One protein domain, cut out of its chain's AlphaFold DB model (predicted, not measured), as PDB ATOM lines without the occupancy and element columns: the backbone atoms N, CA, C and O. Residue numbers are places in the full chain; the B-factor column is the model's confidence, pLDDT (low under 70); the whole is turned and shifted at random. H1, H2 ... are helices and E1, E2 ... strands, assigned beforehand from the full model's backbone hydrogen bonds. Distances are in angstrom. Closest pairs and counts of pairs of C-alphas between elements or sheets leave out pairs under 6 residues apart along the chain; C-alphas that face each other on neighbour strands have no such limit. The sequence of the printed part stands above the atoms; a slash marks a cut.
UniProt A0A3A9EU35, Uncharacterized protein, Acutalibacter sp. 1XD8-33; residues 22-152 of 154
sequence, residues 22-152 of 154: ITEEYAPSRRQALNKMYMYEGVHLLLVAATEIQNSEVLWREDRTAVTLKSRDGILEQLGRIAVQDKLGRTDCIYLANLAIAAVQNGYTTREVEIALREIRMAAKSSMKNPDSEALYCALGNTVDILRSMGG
ATOM      1  N   ILE A  22      56.057  -2.709  45.300       71.12
ATOM      2  CA  ILE A  22      56.841  -1.536  44.914       71.12
ATOM      3  C   ILE A  22      56.049  -0.218  44.945       71.12
ATOM      4  O   ILE A  22      56.650   0.848  44.979       71.12
ATOM      5  N   THR A  23      54.707  -0.229  44.948       75.94
ATOM      6  CA  THR A  23      53.929   1.028  44.914       75.94
ATOM      7  C   THR A  23      54.030   1.842  46.202       75.94
ATOM      8  O   THR A  23      53.736   3.037  46.182       75.94
ATOM      9  N   GLU A  24      54.448   1.222  47.307       73.88
ATOM     10  CA  GLU A  24      54.654   1.900  48.589       73.88
ATOM     11  C   GLU A  24      55.831   2.882  48.545       73.88
ATOM     12  O   GLU A  24      55.720   3.981  49.082       73.88
ATOM     13  N   GLU A  25      56.899   2.544  47.820       74.62
ATOM     14  CA  GLU A  25      58.094   3.387  47.671       74.62
ATOM     15  C   GLU A  25      57.824   4.660  46.856       74.62
ATOM     16  O   GLU A  25      58.494   5.677  47.027       74.62
ATOM     17  N   TYR A  26      56.808   4.624  45.991       74.69
ATOM     18  CA  TYR A  26      56.497   5.698  45.043       74.69
ATOM     19  C   TYR A  26      55.202   6.452  45.364       74.69
ATOM     20  O   TYR A  26      54.700   7.197  44.515       74.69
ATOM     21  N   ALA A  27      54.624   6.258  46.552       81.56
ATOM     22  CA  ALA A  27      53.381   6.910  46.951       81.56
ATOM     23  C   ALA A  27      53.530   7.671  48.279       81.56
ATOM     24  O   ALA A  27      53.998   7.114  49.267       81.56
ATOM     25  N   PRO A  28      53.020   8.911  48.379       83.81
ATOM     26  CA  PRO A  28      53.152   9.739  49.582       83.81
ATOM     27  C   PRO A  28      52.264   9.269  50.747       83.81
ATOM     28  O   PRO A  28      52.282   9.852  51.826       83.81
ATOM     29  N   SER A  29      51.425   8.249  50.541       85.62
ATOM     30  CA  SER A  29      50.674   7.603  51.617       85.62
ATOM     31  C   SER A  29      50.271   6.184  51.239       85.62
ATOM     32  O   SER A  29      50.023   5.882  50.069       85.62
ATOM     33  N   ARG A  30      50.039   5.343  52.252       83.19
ATOM     34  CA  ARG A  30      49.524   3.975  52.074       83.19
ATOM     35  C   ARG A  30      48.225   3.914  51.270       83.19
ATOM     36  O   ARG A  30      47.999   2.983  50.505       83.19
ATOM     37  N   ARG A  31      47.350   4.915  51.431       83.31
ATOM     38  CA  ARG A  31      46.098   5.011  50.665       83.31
ATOM     39  C   ARG A  31      46.377   5.175  49.174       83.31
ATOM     40  O   ARG A  31      45.695   4.545  48.372       83.31
ATOM     41  N   GLN A  32      47.331   6.033  48.825       85.81
ATOM     42  CA  GLN A  32      47.699   6.267  47.434       85.81
ATOM     43  C   GLN A  32      48.453   5.067  46.851       85.81
ATOM     44  O   GLN A  32      48.133   4.667  45.735       85.81
ATOM     45  N   ALA A  33      49.326   4.421  47.634       87.69
ATOM     46  CA  ALA A  33      49.971   3.162  47.252       87.69
ATOM     47  C   ALA A  33      48.923   2.096  46.894       87.69
ATOM     48  O   ALA A  33      48.937   1.542  45.802       87.69
ATOM     49  N   LEU A  34      47.929   1.887  47.767       88.75
ATOM     50  CA  LEU A  34      46.858   0.914  47.527       88.75
ATOM     51  C   LEU A  34      46.028   1.228  46.286       88.75
ATOM     52  O   LEU A  34      45.681   0.317  45.547       88.75
ATOM     53  N   ASN A  35      45.677   2.496  46.064       90.50
ATOM     54  CA  ASN A  35      44.936   2.886  44.864       90.50
ATOM     55  C   ASN A  35      45.725   2.574  43.592       90.50
ATOM     56  O   ASN A  35      45.164   2.057  42.630       90.50
ATOM     57  N   LYS A  36      47.033   2.842  43.616       90.81
ATOM     58  CA  LYS A  36      47.916   2.579  42.486       90.81
ATOM     59  C   LYS A  36      48.121   1.080  42.258       90.81
ATOM     60  O   LYS A  36      48.047   0.642  41.118       90.81
ATOM     61  N   MET A  37      48.281   0.297  43.327       93.81
ATOM     62  CA  MET A  37      48.304  -1.167  43.254       93.81
ATOM     63  C   MET A  37      47.022  -1.701  42.613       93.81
ATOM     64  O   MET A  37      47.105  -2.416  41.625       93.81
ATOM     65  N   TYR A  38      45.841  -1.280  43.077       94.81
ATOM     66  CA  TYR A  38      44.588  -1.730  42.468       94.81
ATOM     67  C   TYR A  38      44.464  -1.330  40.997       94.81
ATOM     68  O   TYR A  38      43.980  -2.120  40.198       94.81
ATOM     69  N   MET A  39      44.905  -0.131  40.617       95.06
ATOM     70  CA  MET A  39      44.929   0.257  39.206       95.06
ATOM     71  C   MET A  39      45.817  -0.693  38.387       95.06
ATOM     72  O   MET A  39      45.367  -1.185  37.355       95.06
ATOM     73  N   TYR A  40      47.019  -1.027  38.871       92.94
ATOM     74  CA  TYR A  40      47.902  -1.982  38.194       92.94
ATOM     75  C   TYR A  40      47.335  -3.401  38.142       92.94
ATOM     76  O   TYR A  40      47.468  -4.054  37.115       92.94
ATOM     77  N   GLU A  41      46.654  -3.858  39.189       95.19
ATOM     78  CA  GLU A  41      45.939  -5.142  39.179       95.19
ATOM     79  C   GLU A  41      44.782  -5.139  38.168       95.19
ATOM     80  O   GLU A  41      44.548  -6.125  37.470       95.19
ATOM     81  N   GLY A  42      44.099  -4.001  38.015       96.00
ATOM     82  CA  GLY A  42      43.126  -3.791  36.947       96.00
ATOM     83  C   GLY A  42      43.756  -3.914  35.558       96.00
ATOM     84  O   GLY A  42      43.197  -4.580  34.696       96.00
ATOM     85  N   VAL A  43      44.942  -3.336  35.342       94.88
ATOM     86  CA  VAL A  43      45.696  -3.492  34.083       94.88
ATOM     87  C   VAL A  43      46.148  -4.939  33.883       94.88
ATOM     88  O   VAL A  43      46.018  -5.476  32.786       94.88
ATOM     89  N   HIS A  44      46.639  -5.596  34.935       94.88
ATOM     90  CA  HIS A  44      47.068  -6.991  34.884       94.88
ATOM     91  C   HIS A  44      45.929  -7.916  34.442       94.88
ATOM     92  O   HIS A  44      46.137  -8.759  33.569       94.88
ATOM     93  N   LEU A  45      44.714  -7.700  34.962       96.00
ATOM     94  CA  LEU A  45      43.509  -8.399  34.510       96.00
ATOM     95  C   LEU A  45      43.296  -8.245  32.995       96.00
ATOM     96  O   LEU A  45      43.087  -9.251  32.319       96.00
ATOM     97  N   LEU A  46      43.383  -7.017  32.464       95.06
ATOM     98  CA  LEU A  46      43.219  -6.755  31.026       95.06
ATOM     99  C   LEU A  46      44.263  -7.500  30.184       95.06
ATOM    100  O   LEU A  46      43.926  -8.072  29.153       95.06
ATOM    101  N   LEU A  47      45.521  -7.519  30.634       92.56
ATOM    102  CA  LEU A  47      46.623  -8.141  29.897       92.56
ATOM    103  C   LEU A  47      46.568  -9.674  29.929       92.56
ATOM    104  O   LEU A  47      46.762 -10.320  28.903       92.56
ATOM    105  N   VAL A  48      46.300 -10.273  31.093       93.19
ATOM    106  CA  VAL A  48      46.270 -11.739  31.246       93.19
ATOM    107  C   VAL A  48      45.032 -12.355  30.599       93.19
ATOM    108  O   VAL A  48      45.084 -13.489  30.130       93.19
ATOM    109  N   ALA A  49      43.919 -11.624  30.561       93.19
ATOM    110  CA  ALA A  49      42.688 -12.061  29.913       93.19
ATOM    111  C   ALA A  49      42.491 -11.429  28.525       93.19
ATOM    112  O   ALA A  49      41.359 -11.331  28.065       93.19
ATOM    113  N   ALA A  50      43.561 -11.024  27.833       91.12
ATOM    114  CA  ALA A  50      43.469 -10.303  26.557       91.12
ATOM    115  C   ALA A  50      42.722 -11.064  25.440       91.12
ATOM    116  O   ALA A  50      42.185 -10.451  24.523       91.12
ATOM    117  N   THR A  51      42.655 -12.399  25.502       92.19
ATOM    118  CA  THR A  51      41.858 -13.205  24.557       92.19
ATOM    119  C   THR A  51      40.356 -13.161  24.843       92.19
ATOM    120  O   THR A  51      39.557 -13.475  23.967       92.19
ATOM    121  N   GLU A  52      39.970 -12.806  26.068       96.00
ATOM    122  CA  GLU A  52      38.586 -12.759  26.558       96.00
ATOM    123  C   GLU A  52      38.091 -11.314  26.745       96.00
ATOM    124  O   GLU A  52      36.886 -11.065  26.745       96.00
ATOM    125  N   ILE A  53      39.013 -10.362  26.901       93.44
ATOM    126  CA  ILE A  53      38.746  -8.933  27.034       93.44
ATOM    127  C   ILE A  53      39.197  -8.234  25.758       93.44
ATOM    128  O   ILE A  53      40.378  -7.952  25.557       93.44
ATOM    129  N   GLN A  54      38.232  -7.950  24.891       88.19
ATOM    130  CA  GLN A  54      38.485  -7.255  23.634       88.19
ATOM    131  C   GLN A  54      38.513  -5.741  23.851       88.19
ATOM    132  O   GLN A  54      37.804  -5.211  24.701       88.19
ATOM    133  N   ASN A  55      39.297  -5.035  23.038       91.94
ATOM    134  CA  ASN A  55      39.399  -3.574  23.053       91.94
ATOM    135  C   ASN A  55      39.867  -2.982  24.403       91.94
ATOM    136  O   ASN A  55      39.393  -1.928  24.843       91.94
ATOM    137  N   SER A  56      40.797  -3.651  25.098       92.75
ATOM    138  CA  SER A  56      41.327  -3.188  26.393       92.75
ATOM    139  C   SER A  56      41.939  -1.779  26.338       92.75
ATOM    140  O   SER A  56      41.957  -1.068  27.346       92.75
ATOM    141  N   GLU A  57      42.373  -1.334  25.153       93.06
ATOM    142  CA  GLU A  57      42.884   0.014  24.880       93.06
ATOM    143  C   GLU A  57      41.870   1.136  25.143       93.06
ATOM    144  O   GLU A  57      42.254   2.301  25.298       93.06
ATOM    145  N   VAL A  58      40.581   0.799  25.252       95.25
ATOM    146  CA  VAL A  58      39.523   1.713  25.702       95.25
ATOM    147  C   VAL A  58      39.742   2.163  27.153       95.25
ATOM    148  O   VAL A  58      39.442   3.317  27.498       95.25
ATOM    149  N   LEU A  59      40.263   1.266  27.998       94.94
ATOM    150  CA  LEU A  59      40.529   1.516  29.417       94.94
ATOM    151  C   LEU A  59      41.997   1.843  29.687       94.94
ATOM    152  O   LEU A  59      42.271   2.692  30.538       94.94
ATOM    153  N   TRP A  60      42.923   1.196  28.977       95.00
ATOM    154  CA  TRP A  60      44.357   1.339  29.210       95.00
ATOM    155  C   TRP A  60      45.171   1.181  27.924       95.00
ATOM    156  O   TRP A  60      45.139   0.133  27.287       95.00
ATOM    157  N   ARG A  61      45.944   2.210  27.561       90.75
ATOM    158  CA  ARG A  61      46.857   2.187  26.412       90.75
ATOM    159  C   ARG A  61      48.161   2.899  26.741       90.75
ATOM    160  O   ARG A  61      48.167   4.101  27.007       90.75
ATOM    161  N   GLU A  62      49.261   2.165  26.638       87.56
ATOM    162  CA  GLU A  62      50.620   2.706  26.627       87.56
ATOM    163  C   GLU A  62      51.039   3.031  25.180       87.56
ATOM    164  O   GLU A  62      50.909   2.192  24.289       87.56
ATOM    165  N   ASP A  63      51.549   4.240  24.936       83.50
ATOM    166  CA  ASP A  63      52.230   4.613  23.695       83.50
ATOM    167  C   ASP A  63      53.707   4.876  23.998       83.50
ATOM    168  O   ASP A  63      54.098   5.946  24.475       83.50
ATOM    169  N   ARG A  64      54.535   3.866  23.719       83.94
ATOM    170  CA  ARG A  64      55.979   3.907  23.979       83.94
ATOM    171  C   ARG A  64      56.727   4.853  23.047       83.94
ATOM    172  O   ARG A  64      57.785   5.343  23.422       83.94
ATOM    173  N   THR A  65      56.186   5.115  21.860       82.44
ATOM    174  CA  THR A  65      56.810   5.995  20.866       82.44
ATOM    175  C   THR A  65      56.600   7.454  21.247       82.44
ATOM    176  O   THR A  65      57.537   8.244  21.214       82.44
ATOM    177  N   ALA A  66      55.377   7.805  21.649       80.44
ATOM    178  CA  ALA A  66      55.046   9.150  22.109       80.44
ATOM    179  C   ALA A  66      55.413   9.393  23.583       80.44
ATOM    180  O   ALA A  66      55.305  10.521  24.055       80.44
ATOM    181  N   VAL A  67      55.822   8.350  24.319       82.31
ATOM    182  CA  VAL A  67      56.042   8.384  25.777       82.31
ATOM    183  C   VAL A  67      54.788   8.904  26.496       82.31
ATOM    184  O   VAL A  67      54.846   9.738  27.399       82.31
ATOM    185  N   THR A  68      53.616   8.428  26.062       80.88
ATOM    186  CA  THR A  68      52.323   8.806  26.648       80.88
ATOM    187  C   THR A  68      51.563   7.591  27.161       80.88
ATOM    188  O   THR A  68      51.740   6.465  26.699       80.88
ATOM    189  N   LEU A  69      50.699   7.825  28.147       87.00
ATOM    190  CA  LEU A  69      49.845   6.813  28.751       87.00
ATOM    191  C   LEU A  69      48.419   7.352  28.828       87.00
ATOM    192  O   LEU A  69      48.188   8.423  29.391       87.00
ATOM    193  N   LYS A  70      47.456   6.588  28.309       87.81
ATOM    194  CA  LYS A  70      46.028   6.840  28.515       87.81
ATOM    195  C   LYS A  70      45.469   5.770  29.438       87.81
ATOM    196  O   LYS A  70      45.542   4.583  29.132       87.81
ATOM    197  N   SER A  71      44.890   6.201  30.550       90.31
ATOM    198  CA  SER A  71      44.368   5.302  31.572       90.31
ATOM    199  C   SER A  71      43.063   5.835  32.153       90.31
ATOM    200  O   SER A  71      42.918   7.034  32.408       90.31
ATOM    201  N   ARG A  72      42.098   4.940  32.362       94.62
ATOM    202  CA  ARG A  72      40.866   5.215  33.110       94.62
ATOM    203  C   ARG A  72      41.021   4.711  34.539       94.62
ATOM    204  O   ARG A  72      40.377   3.743  34.939       94.62
ATOM    205  N   ASP A  73      41.865   5.404  35.301       92.62
ATOM    206  CA  ASP A  73      42.317   5.001  36.640       92.62
ATOM    207  C   ASP A  73      41.176   4.601  37.580       92.62
ATOM    208  O   ASP A  73      41.287   3.597  38.271       92.62
ATOM    209  N   GLY A  74      40.061   5.340  37.580       96.00
ATOM    210  CA  GLY A  74      38.902   5.016  38.417       96.00
ATOM    211  C   GLY A  74      38.314   3.635  38.110       96.00
ATOM    212  O   GLY A  74      38.091   2.849  39.027       96.00
ATOM    213  N   ILE A  75      38.121   3.311  36.828       98.06
ATOM    214  CA  ILE A  75      37.598   2.006  36.392       98.06
ATOM    215  C   ILE A  75      38.597   0.899  36.743       98.06
ATOM    216  O   ILE A  75      38.218  -0.094  37.362       98.06
ATOM    217  N   LEU A  76      39.877   1.093  36.409       97.88
ATOM    218  CA  LEU A  76      40.936   0.118  36.685       97.88
ATOM    219  C   LEU A  76      41.105  -0.132  38.190       97.88
ATOM    220  O   LEU A  76      41.240  -1.279  38.604       97.88
ATOM    221  N   GLU A  77      41.012   0.909  39.027       97.50
ATOM    222  CA  GLU A  77      41.034   0.769  40.486       97.50
ATOM    223  C   GLU A  77      39.866  -0.104  40.971       97.50
ATOM    224  O   GLU A  77      40.060  -0.960  41.837       97.50
ATOM    225  N   GLN A  78      38.650   0.081  40.440       98.12
ATOM    226  CA  GLN A  78      37.518  -0.767  40.832       98.12
ATOM    227  C   GLN A  78      37.706  -2.217  40.378       98.12
ATOM    228  O   GLN A  78      37.457  -3.116  41.181       98.12
ATOM    229  N   LEU A  79      38.190  -2.454  39.155       97.81
ATOM    230  CA  LEU A  79      38.467  -3.802  38.643       97.81
ATOM    231  C   LEU A  79      39.536  -4.522  39.476       97.81
ATOM    232  O   LEU A  79      39.320  -5.656  39.905       97.81
ATOM    233  N   GLY A  80      40.642  -3.856  39.811       96.81
ATOM    234  CA  GLY A  80      41.659  -4.454  40.679       96.81
ATOM    235  C   GLY A  80      41.153  -4.724  42.093       96.81
ATOM    236  O   GLY A  80      41.497  -5.737  42.702       96.81
ATOM    237  N   ARG A  81      40.266  -3.878  42.632       96.75
ATOM    238  CA  ARG A  81      39.615  -4.167  43.919       96.75
ATOM    239  C   ARG A  81      38.668  -5.358  43.841       96.75
ATOM    240  O   ARG A  81      38.647  -6.137  44.791       96.75
ATOM    241  N   ILE A  82      37.899  -5.490  42.759       96.75
ATOM    242  CA  ILE A  82      37.028  -6.648  42.515       96.75
ATOM    243  C   ILE A  82      37.857  -7.935  42.571       96.75
ATOM    244  O   ILE A  82      37.517  -8.849  43.323       96.75
ATOM    245  N   ALA A  83      38.981  -7.960  41.853       95.62
ATOM    246  CA  ALA A  83      39.849  -9.128  41.760       95.62
ATOM    247  C   ALA A  83      40.594  -9.432  43.072       95.62
ATOM    248  O   ALA A  83      40.535 -10.549  43.581       95.62
ATOM    249  N   VAL A  84      41.274  -8.443  43.659       94.25
ATOM    250  CA  VAL A  84      42.210  -8.683  44.775       94.25
ATOM    251  C   VAL A  84      41.553  -8.519  46.141       94.25
ATOM    252  O   VAL A  84      41.779  -9.312  47.058       94.25
ATOM    253  N   GLN A  85      40.749  -7.469  46.310       93.56
ATOM    254  CA  GLN A  85      40.178  -7.132  47.612       93.56
ATOM    255  C   GLN A  85      38.894  -7.913  47.894       93.56
ATOM    256  O   GLN A  85      38.712  -8.416  49.005       93.56
ATOM    257  N   ASP A  86      37.994  -7.954  46.915       93.94
ATOM    258  CA  ASP A  86      36.674  -8.565  47.055       93.94
ATOM    259  C   ASP A  86      36.675 -10.038  46.606       93.94
ATOM    260  O   ASP A  86      35.791 -10.787  47.013       93.94
ATOM    261  N   LYS A  87      37.728 -10.469  45.892       93.69
ATOM    262  CA  LYS A  87      38.008 -11.863  45.508       93.69
ATOM    263  C   LYS A  87      36.881 -12.507  44.697       93.69
ATOM    264  O   LYS A  87      36.550 -13.671  44.921       93.69
ATOM    265  N   LEU A  88      36.287 -11.746  43.777       95.00
ATOM    266  CA  LEU A  88      35.339 -12.307  42.812       95.00
ATOM    267  C   LEU A  88      36.059 -13.283  41.871       95.00
ATOM    268  O   LEU A  88      37.277 -13.211  41.683       95.00
ATOM    269  N   GLY A  89      35.300 -14.217  41.295       94.88
ATOM    270  CA  GLY A  89      35.845 -15.203  40.371       94.88
ATOM    271  C   GLY A  89      36.440 -14.540  39.128       94.88
ATOM    272  O   GLY A  89      35.975 -13.490  38.685       94.88
ATOM    273  N   ARG A  90      37.457 -15.169  38.521       94.69
ATOM    274  CA  ARG A  90      38.106 -14.653  37.300       94.69
ATOM    275  C   ARG A  90      37.088 -14.356  36.193       94.69
ATOM    276  O   ARG A  90      37.181 -13.311  35.559       94.69
ATOM    277  N   THR A  91      36.113 -15.244  35.998       96.69
ATOM    278  CA  THR A  91      35.043 -15.079  35.005       96.69
ATOM    279  C   THR A  91      34.209 -13.825  35.263       96.69
ATOM    280  O   THR A  91      33.965 -13.064  34.332       96.69
ATOM    281  N   ASP A  92      33.846 -13.552  36.519       96.81
ATOM    282  CA  ASP A  92      33.085 -12.352  36.886       96.81
ATOM    283  C   ASP A  92      33.914 -11.083  36.663       96.81
ATOM    284  O   ASP A  92      33.418 -10.096  36.123       96.81
ATOM    285  N   CYS A  93      35.203 -11.111  37.021       97.69
ATOM    286  CA  CYS A  93      36.125 -10.001  36.775       97.69
ATOM    287  C   CYS A  93      36.221  -9.662  35.280       97.69
ATOM    288  O   CYS A  93      36.148  -8.490  34.908       97.69
ATOM    289  N   ILE A  94      36.362 -10.682  34.427       97.94
ATOM    290  CA  ILE A  94      36.420 -10.536  32.964       97.94
ATOM    291  C   ILE A  94      35.103  -9.990  32.423       97.94
ATOM    292  O   ILE A  94      35.101  -9.056  31.622       97.94
ATOM    293  N   TYR A  95      33.982 -10.537  32.890       97.88
ATOM    294  CA  TYR A  95      32.661 -10.085  32.487       97.88
ATOM    295  C   TYR A  95      32.454  -8.601  32.811       97.88
ATOM    296  O   TYR A  95      32.118  -7.815  31.926       97.88
ATOM    297  N   LEU A  96      32.756  -8.184  34.044       98.19
ATOM    298  CA  LEU A  96      32.638  -6.787  34.470       98.19
ATOM    299  C   LEU A  96      33.594  -5.850  33.720       98.19
ATOM    300  O   LEU A  96      33.223  -4.712  33.432       98.19
ATOM    301  N   ALA A  97      34.798  -6.310  33.369       98.38
ATOM    302  CA  ALA A  97      35.724  -5.537  32.545       98.38
ATOM    303  C   ALA A  97      35.166  -5.298  31.131       98.38
ATOM    304  O   ALA A  97      35.187  -4.164  30.652       98.38
ATOM    305  N   ASN A  98      34.601  -6.331  30.499       98.25
ATOM    306  CA  ASN A  98      33.956  -6.211  29.190       98.25
ATOM    307  C   ASN A  98      32.732  -5.283  29.228       98.25
ATOM    308  O   ASN A  98      32.580  -4.441  28.344       98.25
ATOM    309  N   LEU A  99      31.901  -5.362  30.273       98.25
ATOM    310  CA  LEU A  99      30.780  -4.430  30.433       98.25
ATOM    311  C   LEU A  99      31.255  -2.981  30.620       98.25
ATOM    312  O   LEU A  99      30.672  -2.062  30.050       98.25
ATOM    313  N   ALA A 100      32.334  -2.762  31.377       98.44
ATOM    314  CA  ALA A 100      32.912  -1.432  31.550       98.44
ATOM    315  C   ALA A 100      33.459  -0.860  30.229       98.44
ATOM    316  O   ALA A 100      33.279   0.329  29.959       98.44
ATOM    317  N   ILE A 101      34.091  -1.693  29.395       98.06
ATOM    318  CA  ILE A 101      34.532  -1.314  28.043       98.06
ATOM    319  C   ILE A 101      33.329  -0.926  27.184       98.06
ATOM    320  O   ILE A 101      33.326   0.169  26.618       98.06
ATOM    321  N   ALA A 102      32.295  -1.770  27.146       98.06
ATOM    322  CA  ALA A 102      31.080  -1.517  26.378       98.06
ATOM    323  C   ALA A 102      30.400  -0.207  26.806       98.06
ATOM    324  O   ALA A 102      30.068   0.618  25.960       98.06
ATOM    325  N   ALA A 103      30.269   0.042  28.112       98.31
ATOM    326  CA  ALA A 103      29.675   1.273  28.632       98.31
ATOM    327  C   ALA A 103      30.465   2.522  28.213       98.31
ATOM    328  O   ALA A 103      29.889   3.521  27.783       98.31
ATOM    329  N   VAL A 104      31.796   2.461  28.280       98.00
ATOM    330  CA  VAL A 104      32.650   3.560  27.812       98.00
ATOM    331  C   VAL A 104      32.504   3.782  26.304       98.00
ATOM    332  O   VAL A 104      32.454   4.929  25.856       98.00
ATOM    333  N   GLN A 105      32.454   2.710  25.511       97.31
ATOM    334  CA  GLN A 105      32.250   2.799  24.063       97.31
ATOM    335  C   GLN A 105      30.864   3.358  23.716       97.31
ATOM    336  O   GLN A 105      30.737   4.094  22.743       97.31
ATOM    337  N   ASN A 106      29.865   3.094  24.557       97.75
ATOM    338  CA  ASN A 106      28.515   3.637  24.442       97.75
ATOM    339  C   ASN A 106      28.384   5.086  24.965       97.75
ATOM    340  O   ASN A 106      27.284   5.606  25.119       97.75
ATOM    341  N   GLY A 107      29.504   5.761  25.245       97.44
ATOM    342  CA  GLY A 107      29.541   7.195  25.537       97.44
ATOM    343  C   GLY A 107      29.455   7.573  27.016       97.44
ATOM    344  O   GLY A 107      29.532   8.762  27.327       97.44
ATOM    345  N   TYR A 108      29.369   6.606  27.933       98.31
ATOM    346  CA  TYR A 108      29.387   6.906  29.364       98.31
ATOM    347  C   TYR A 108      30.767   7.385  29.820       98.31
ATOM    348  O   TYR A 108      31.829   6.937  29.365       98.31
ATOM    349  N   THR A 109      30.763   8.315  30.766       97.75
ATOM    350  CA  THR A 109      31.986   8.867  31.339       97.75
ATOM    351  C   THR A 109      32.693   7.839  32.222       97.75
ATOM    352  O   THR A 109      32.084   6.938  32.799       97.75
ATOM    353  N   THR A 110      34.003   8.024  32.426       96.75
ATOM    354  CA  THR A 110      34.775   7.202  33.377       96.75
ATOM    355  C   THR A 110      34.131   7.187  34.765       96.75
ATOM    356  O   THR A 110      34.159   6.166  35.446       96.75
ATOM    357  N   ARG A 111      33.554   8.319  35.187       97.88
ATOM    358  CA  ARG A 111      32.987   8.481  36.523       97.88
ATOM    359  C   ARG A 111      31.699   7.683  36.707       97.88
ATOM    360  O   ARG A 111      31.530   7.074  37.758       97.88
ATOM    361  N   GLU A 112      30.819   7.677  35.713       98.50
ATOM    362  CA  GLU A 112      29.567   6.910  35.760       98.50
ATOM    363  C   GLU A 112      29.849   5.409  35.828       98.50
ATOM    364  O   GLU A 112      29.315   4.714  36.691       98.50
ATOM    365  N   VAL A 113      30.773   4.922  34.994       98.62
ATOM    366  CA  VAL A 113      31.169   3.506  34.985       98.62
ATOM    367  C   VAL A 113      31.863   3.107  36.295       98.62
ATOM    368  O   VAL A 113      31.596   2.037  36.840       98.62
ATOM    369  N   GLU A 114      32.714   3.973  36.857       98.38
ATOM    370  CA  GLU A 114      33.326   3.749  38.176       98.38
ATOM    371  C   GLU A 114      32.268   3.603  39.282       98.38
ATOM    372  O   GLU A 114      32.399   2.734  40.150       98.38
ATOM    373  N   ILE A 115      31.229   4.446  39.268       98.50
ATOM    374  CA  ILE A 115      30.136   4.393  40.247       98.50
ATOM    375  C   ILE A 115      29.385   3.064  40.127       98.50
ATOM    376  O   ILE A 115      29.248   2.377  41.139       98.50
ATOM    377  N   ALA A 116      29.000   2.661  38.915       98.62
ATOM    378  CA  ALA A 116      28.304   1.395  38.682       98.62
ATOM    379  C   ALA A 116      29.130   0.185  39.163       98.62
ATOM    380  O   ALA A 116      28.643  -0.652  39.924       98.62
ATOM    381  N   LEU A 117      30.427   0.133  38.831       98.62
ATOM    382  CA  LEU A 117      31.325  -0.918  39.327       98.62
ATOM    383  C   LEU A 117      31.431  -0.918  40.855       98.62
ATOM    384  O   LEU A 117      31.475  -1.977  41.486       98.62
ATOM    385  N   ARG A 118      31.469   0.259  41.485       98.31
ATOM    386  CA  ARG A 118      31.496   0.362  42.946       98.31
ATOM    387  C   ARG A 118      30.206  -0.166  43.579       98.31
ATOM    388  O   ARG A 118      30.292  -0.795  44.634       98.31
ATOM    389  N   GLU A 119      29.049   0.083  42.982       98.50
ATOM    390  CA  GLU A 119      27.765  -0.439  43.464       98.50
ATOM    391  C   GLU A 119      27.714  -1.965  43.371       98.50
ATOM    392  O   GLU A 119      27.436  -2.614  44.383       98.50
ATOM    393  N   ILE A 120      28.135  -2.532  42.236       98.44
ATOM    394  CA  ILE A 120      28.275  -3.986  42.047       98.44
ATOM    395  C   ILE A 120      29.176  -4.586  43.130       98.44
ATOM    396  O   ILE A 120      28.804  -5.558  43.783       98.44
ATOM    397  N   ARG A 121      30.337  -3.976  43.406       97.75
ATOM    398  CA  ARG A 121      31.247  -4.433  44.475       97.75
ATOM    399  C   ARG A 121      30.570  -4.483  45.842       97.75
ATOM    400  O   ARG A 121      30.773  -5.427  46.607       97.75
ATOM    401  N   MET A 122      29.798  -3.453  46.181       97.62
ATOM    402  CA  MET A 122      29.113  -3.377  47.472       97.62
ATOM    403  C   MET A 122      27.966  -4.390  47.570       97.62
ATOM    404  O   MET A 122      27.799  -5.003  48.632       97.62
ATOM    405  N   ALA A 123      27.228  -4.607  46.480       97.69
ATOM    406  CA  ALA A 123      26.179  -5.616  46.395       97.69
ATOM    407  C   ALA A 123      26.759  -7.037  46.475       97.69
ATOM    408  O   ALA A 123      26.340  -7.815  47.331       97.69
ATOM    409  N   ALA A 124      27.809  -7.336  45.703       96.62
ATOM    410  CA  ALA A 124      28.496  -8.629  45.705       96.62
ATOM    411  C   ALA A 124      29.028  -8.967  47.097       96.62
ATOM    412  O   ALA A 124      28.751 -10.030  47.645       96.62
ATOM    413  N   LYS A 125      29.690  -8.007  47.747       94.88
ATOM    414  CA  LYS A 125      30.173  -8.169  49.122       94.88
ATOM    415  C   LYS A 125      29.054  -8.439  50.130       94.88
ATOM    416  O   LYS A 125      29.309  -9.073  51.154       94.88
ATOM    417  N   SER A 126      27.856  -7.911  49.899       95.19
ATOM    418  CA  SER A 126      26.700  -8.125  50.774       95.19
ATOM    419  C   SER A 126      26.060  -9.491  50.522       95.19
ATOM    420  O   SER A 126      25.788 -10.202  51.488       95.19
ATOM    421  N   SER A 127      25.916  -9.882  49.254       95.94
ATOM    422  CA  SER A 127      25.420 -11.197  48.828       95.94
ATOM    423  C   SER A 127      26.348 -12.331  49.282       95.94
ATOM    424  O   SER A 127      25.902 -13.240  49.971       95.94
ATOM    425  N   MET A 128      27.663 -12.222  49.066       93.25
ATOM    426  CA  MET A 128      28.647 -13.232  49.499       93.25
ATOM    427  C   MET A 128      28.676 -13.457  51.019       93.25
ATOM    428  O   MET A 128      29.069 -14.522  51.484       93.25
ATOM    429  N   LYS A 129      28.300 -12.448  51.815       95.06
ATOM    430  CA  LYS A 129      28.200 -12.581  53.278       95.06
ATOM    431  C   LYS A 129      26.914 -13.260  53.733       95.06
ATOM    432  O   LYS A 129      26.869 -13.718  54.869       95.06
ATOM    433  N   ASN A 130      25.885 -13.259  52.893       94.81
ATOM    434  CA  ASN A 130      24.546 -13.744  53.205       94.81
ATOM    435  C   ASN A 130      24.034 -14.571  52.012       94.81
ATOM    436  O   ASN A 130      23.110 -14.130  51.324       94.81
ATOM    437  N   PRO A 131      24.660 -15.727  51.731       92.31
ATOM    438  CA  PRO A 131      24.413 -16.486  50.505       92.31
ATOM    439  C   PRO A 131      22.958 -16.957  50.362       92.31
ATOM    440  O   PRO A 131      22.471 -17.069  49.244       92.31
ATOM    441  N   ASP A 132      22.244 -17.147  51.474       95.75
ATOM    442  CA  ASP A 132      20.848 -17.606  51.479       95.75
ATOM    443  C   ASP A 132      19.829 -16.468  51.263       95.75
ATOM    444  O   ASP A 132      18.620 -16.693  51.209       95.75
ATOM    445  N   SER A 133      20.290 -15.217  51.170       97.19
ATOM    446  CA  SER A 133      19.420 -14.062  50.962       97.19
ATOM    447  C   SER A 133      19.149 -13.850  49.475       97.19
ATOM    448  O   SER A 133      19.898 -13.160  48.779       97.19
ATOM    449  N   GLU A 134      18.022 -14.383  49.008       96.62
ATOM    450  CA  GLU A 134      17.536 -14.176  47.637       96.62
ATOM    451  C   GLU A 134      17.428 -12.681  47.292       96.62
ATOM    452  O   GLU A 134      17.864 -12.251  46.229       96.62
ATOM    453  N   ALA A 135      16.963 -11.852  48.230       97.38
ATOM    454  CA  ALA A 135      16.866 -10.406  48.030       97.38
ATOM    455  C   ALA A 135      18.229  -9.743  47.740       97.38
ATOM    456  O   ALA A 135      18.313  -8.858  46.888       97.38
ATOM    457  N   LEU A 136      19.304 -10.164  48.420       97.19
ATOM    458  CA  LEU A 136      20.651  -9.630  48.180       97.19
ATOM    459  C   LEU A 136      21.254 -10.153  46.876       97.19
ATOM    460  O   LEU A 136      21.994  -9.420  46.218       97.19
ATOM    461  N   TYR A 137      20.928 -11.387  46.492       95.56
ATOM    462  CA  TYR A 137      21.302 -11.932  45.192       95.56
ATOM    463  C   TYR A 137      20.611 -11.172  44.047       95.56
ATOM    464  O   TYR A 137      21.279 -10.710  43.123       95.56
ATOM    465  N   CYS A 138      19.304 -10.921  44.157       97.06
ATOM    466  CA  CYS A 138      18.556 -10.098  43.204       97.06
ATOM    467  C   CYS A 138      19.089  -8.659  43.142       97.06
ATOM    468  O   CYS A 138      19.245  -8.103  42.058       97.06
ATOM    469  N   ALA A 139      19.429  -8.057  44.286       97.31
ATOM    470  CA  ALA A 139      20.022  -6.720  44.317       97.31
ATOM    471  C   ALA A 139      21.378  -6.659  43.594       97.31
ATOM    472  O   ALA A 139      21.644  -5.686  42.889       97.31
ATOM    473  N   LEU A 140      22.218  -7.695  43.725       97.44
ATOM    474  CA  LEU A 140      23.444  -7.819  42.932       97.44
ATOM    475  C   LEU A 140      23.123  -7.884  41.434       97.44
ATOM    476  O   LEU A 140      23.697  -7.101  40.675       97.44
ATOM    477  N   GLY A 141      22.182  -8.739  41.026       97.50
ATOM    478  CA  GLY A 141      21.719  -8.829  39.636       97.50
ATOM    479  C   GLY A 141      21.315  -7.467  39.068       97.50
ATOM    480  O   GLY A 141      21.878  -7.029  38.070       97.50
ATOM    481  N   ASN A 142      20.475  -6.723  39.792       98.06
ATOM    482  CA  ASN A 142      20.029  -5.388  39.383       98.06
ATOM    483  C   ASN A 142      21.195  -4.408  39.163       98.06
ATOM    484  O   ASN A 142      21.181  -3.631  38.211       98.06
ATOM    485  N   THR A 143      22.225  -4.433  40.021       98.12
ATOM    486  CA  THR A 143      23.405  -3.566  39.828       98.12
ATOM    487  C   THR A 143      24.227  -3.950  38.598       98.12
ATOM    488  O   THR A 143      24.776  -3.075  37.928       98.12
ATOM    489  N   VAL A 144      24.296  -5.244  38.273       98.12
ATOM    490  CA  VAL A 144      24.963  -5.731  37.059       98.12
ATOM    491  C   VAL A 144      24.157  -5.345  35.818       98.12
ATOM    492  O   VAL A 144      24.745  -4.873  34.847       98.12
ATOM    493  N   ASP A 145      22.829  -5.450  35.870       98.19
ATOM    494  CA  ASP A 145      21.935  -5.065  34.772       98.19
ATOM    495  C   ASP A 145      22.012  -3.569  34.451       98.19
ATOM    496  O   ASP A 145      21.982  -3.191  33.277       98.19
ATOM    497  N   ILE A 146      22.221  -2.707  35.454       98.19
ATOM    498  CA  ILE A 146      22.525  -1.288  35.216       98.19
ATOM    499  C   ILE A 146      23.770  -1.159  34.333       98.19
ATOM    500  O   ILE A 146      23.714  -0.500  33.295       98.19
ATOM    501  N   LEU A 147      24.878  -1.820  34.677       98.25
ATOM    502  CA  LEU A 147      26.105  -1.729  33.882       98.25
ATOM    503  C   LEU A 147      25.954  -2.375  32.490       98.25
ATOM    504  O   LEU A 147      26.501  -1.852  31.518       98.25
ATOM    505  N   ARG A 148      25.172  -3.456  32.360       98.25
ATOM    506  CA  ARG A 148      24.808  -4.037  31.052       98.25
ATOM    507  C   ARG A 148      24.053  -3.041  30.180       98.25
ATOM    508  O   ARG A 148      24.425  -2.847  29.024       98.25
ATOM    509  N   SER A 149      23.052  -2.371  30.750       97.94
ATOM    510  CA  SER A 149      22.259  -1.366  30.039       97.94
ATOM    511  C   SER A 149      23.117  -0.179  29.592       97.94
ATOM    512  O   SER A 149      22.988   0.274  28.456       97.94
ATOM    513  N   MET A 150      24.080   0.250  30.421       98.19
ATOM    514  CA  MET A 150      25.066   1.262  30.032       98.19
ATOM    515  C   MET A 150      25.903   0.799  28.835       98.19
ATOM    516  O   MET A 150      26.215   1.596  27.958       98.19
ATOM    517  N   GLY A 151      26.238  -0.488  28.760       96.44
ATOM    518  CA  GLY A 151      26.916  -1.092  27.611       96.44
ATOM    519  C   GLY A 151      26.043  -1.304  26.371       96.44
ATOM    520  O   GLY A 151      26.557  -1.795  25.371       96.44
ATOM    521  N   GLY A 152      24.747  -0.969  26.415       95.00
ATOM    522  CA  GLY A 152      23.811  -1.239  25.320       95.00
ATOM    523  C   GLY A 152      23.486  -2.726  25.140       95.00
ATOM    524  O   GLY A 152      23.071  -3.138  24.060       95.00
TER     525      GLY A 152
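What this domain is: This is residues 22 to 152 of the 154 residues of an uncharacterized protein of Acutalibacter sp. 1XD8-33 (UniProt A0A3A9EU35). Three helices, H2, H4 and H5, stand side by side in a row, and H3 packs on one side of that row to make an up-and-down bundle of four; H1 crosses H2 nearly at a right angle at the far end of the row from H5. Between H1 and H2 a small hairpin, E1 and E2, reaches away from the bundle, and its tip, residues 63 to 68, sticks out. The printed part has 131 residues, in the order H1, E1, E2, H2, H3, H4, H5; the class is mostly helix, and the two-stranded sheet, E1 - E2, is antiparallel. The whole is compact, with a radius of gyration of the C-alphas of 15.1 A and spans of 51 by 34 by 26 A.

How they stand to each other: Start with H1, residues 30 to 48; the closest C-alphas between it and E1, residues 60 to 63, are those of Val 43 and Trp 60, 7.0 A apart. E1 forms a hairpin with E2, residues 68 to 71, antiparallel at 177 degrees; look for N 61 and O 70, 2.9 A apart, and N 63 and O 68, 2.8 A apart, both within hydrogen-bond range. Next comes H2, residues 73 to 85, which touches H1 about perpendicular, at 86 degrees, with C-alphas of Gly 42 and Gly 80 closest at 4.1 A. H3, residues 90 to 105, is the hub, touching four helices; it forms a helical hairpin with H2, a shallow tilt of 12 degrees, opposite ways, closest at the C-alphas of Ala 83 and Cys 93, 6.3 A. H1 and H3 only just touch, with 3 pairs of C-alphas within 8 A, the closest those of Leu 45 and Ile 94 at 7.6 A. H4, residues 110 to 127, touches H2 the same way at a shallow tilt of 17 degrees, C-alphas of Ile 75 and Glu 114 closest at 4.9 A. H5, residues 134 to 150, forms a helical hairpin with H4, a shallow tilt of 16 degrees, C-alphas of Ala 123 and Leu 140 closest at 4.9 A; H2 and H5 are apart. In H1 to H5 every O i to N i+4 pair is within hydrogen-bond range.

Where its parts are: Find C-alpha 30 at (49.524, 3.975, 52.074); from there H1 runs 26.3 A. H3 runs 22.7 A and H4 25.8 A. H5 runs 24.6 A to C-alpha 150 at (25.066, 1.262, 30.032).

The domain as a whole: The C-alphas farthest apart are those of Thr 65 and Asp 132, 52.8 A. The link from H1 to E1, 11 residues, is long. The printed part has no cut, and no printed residue is under 70 in pLDDT.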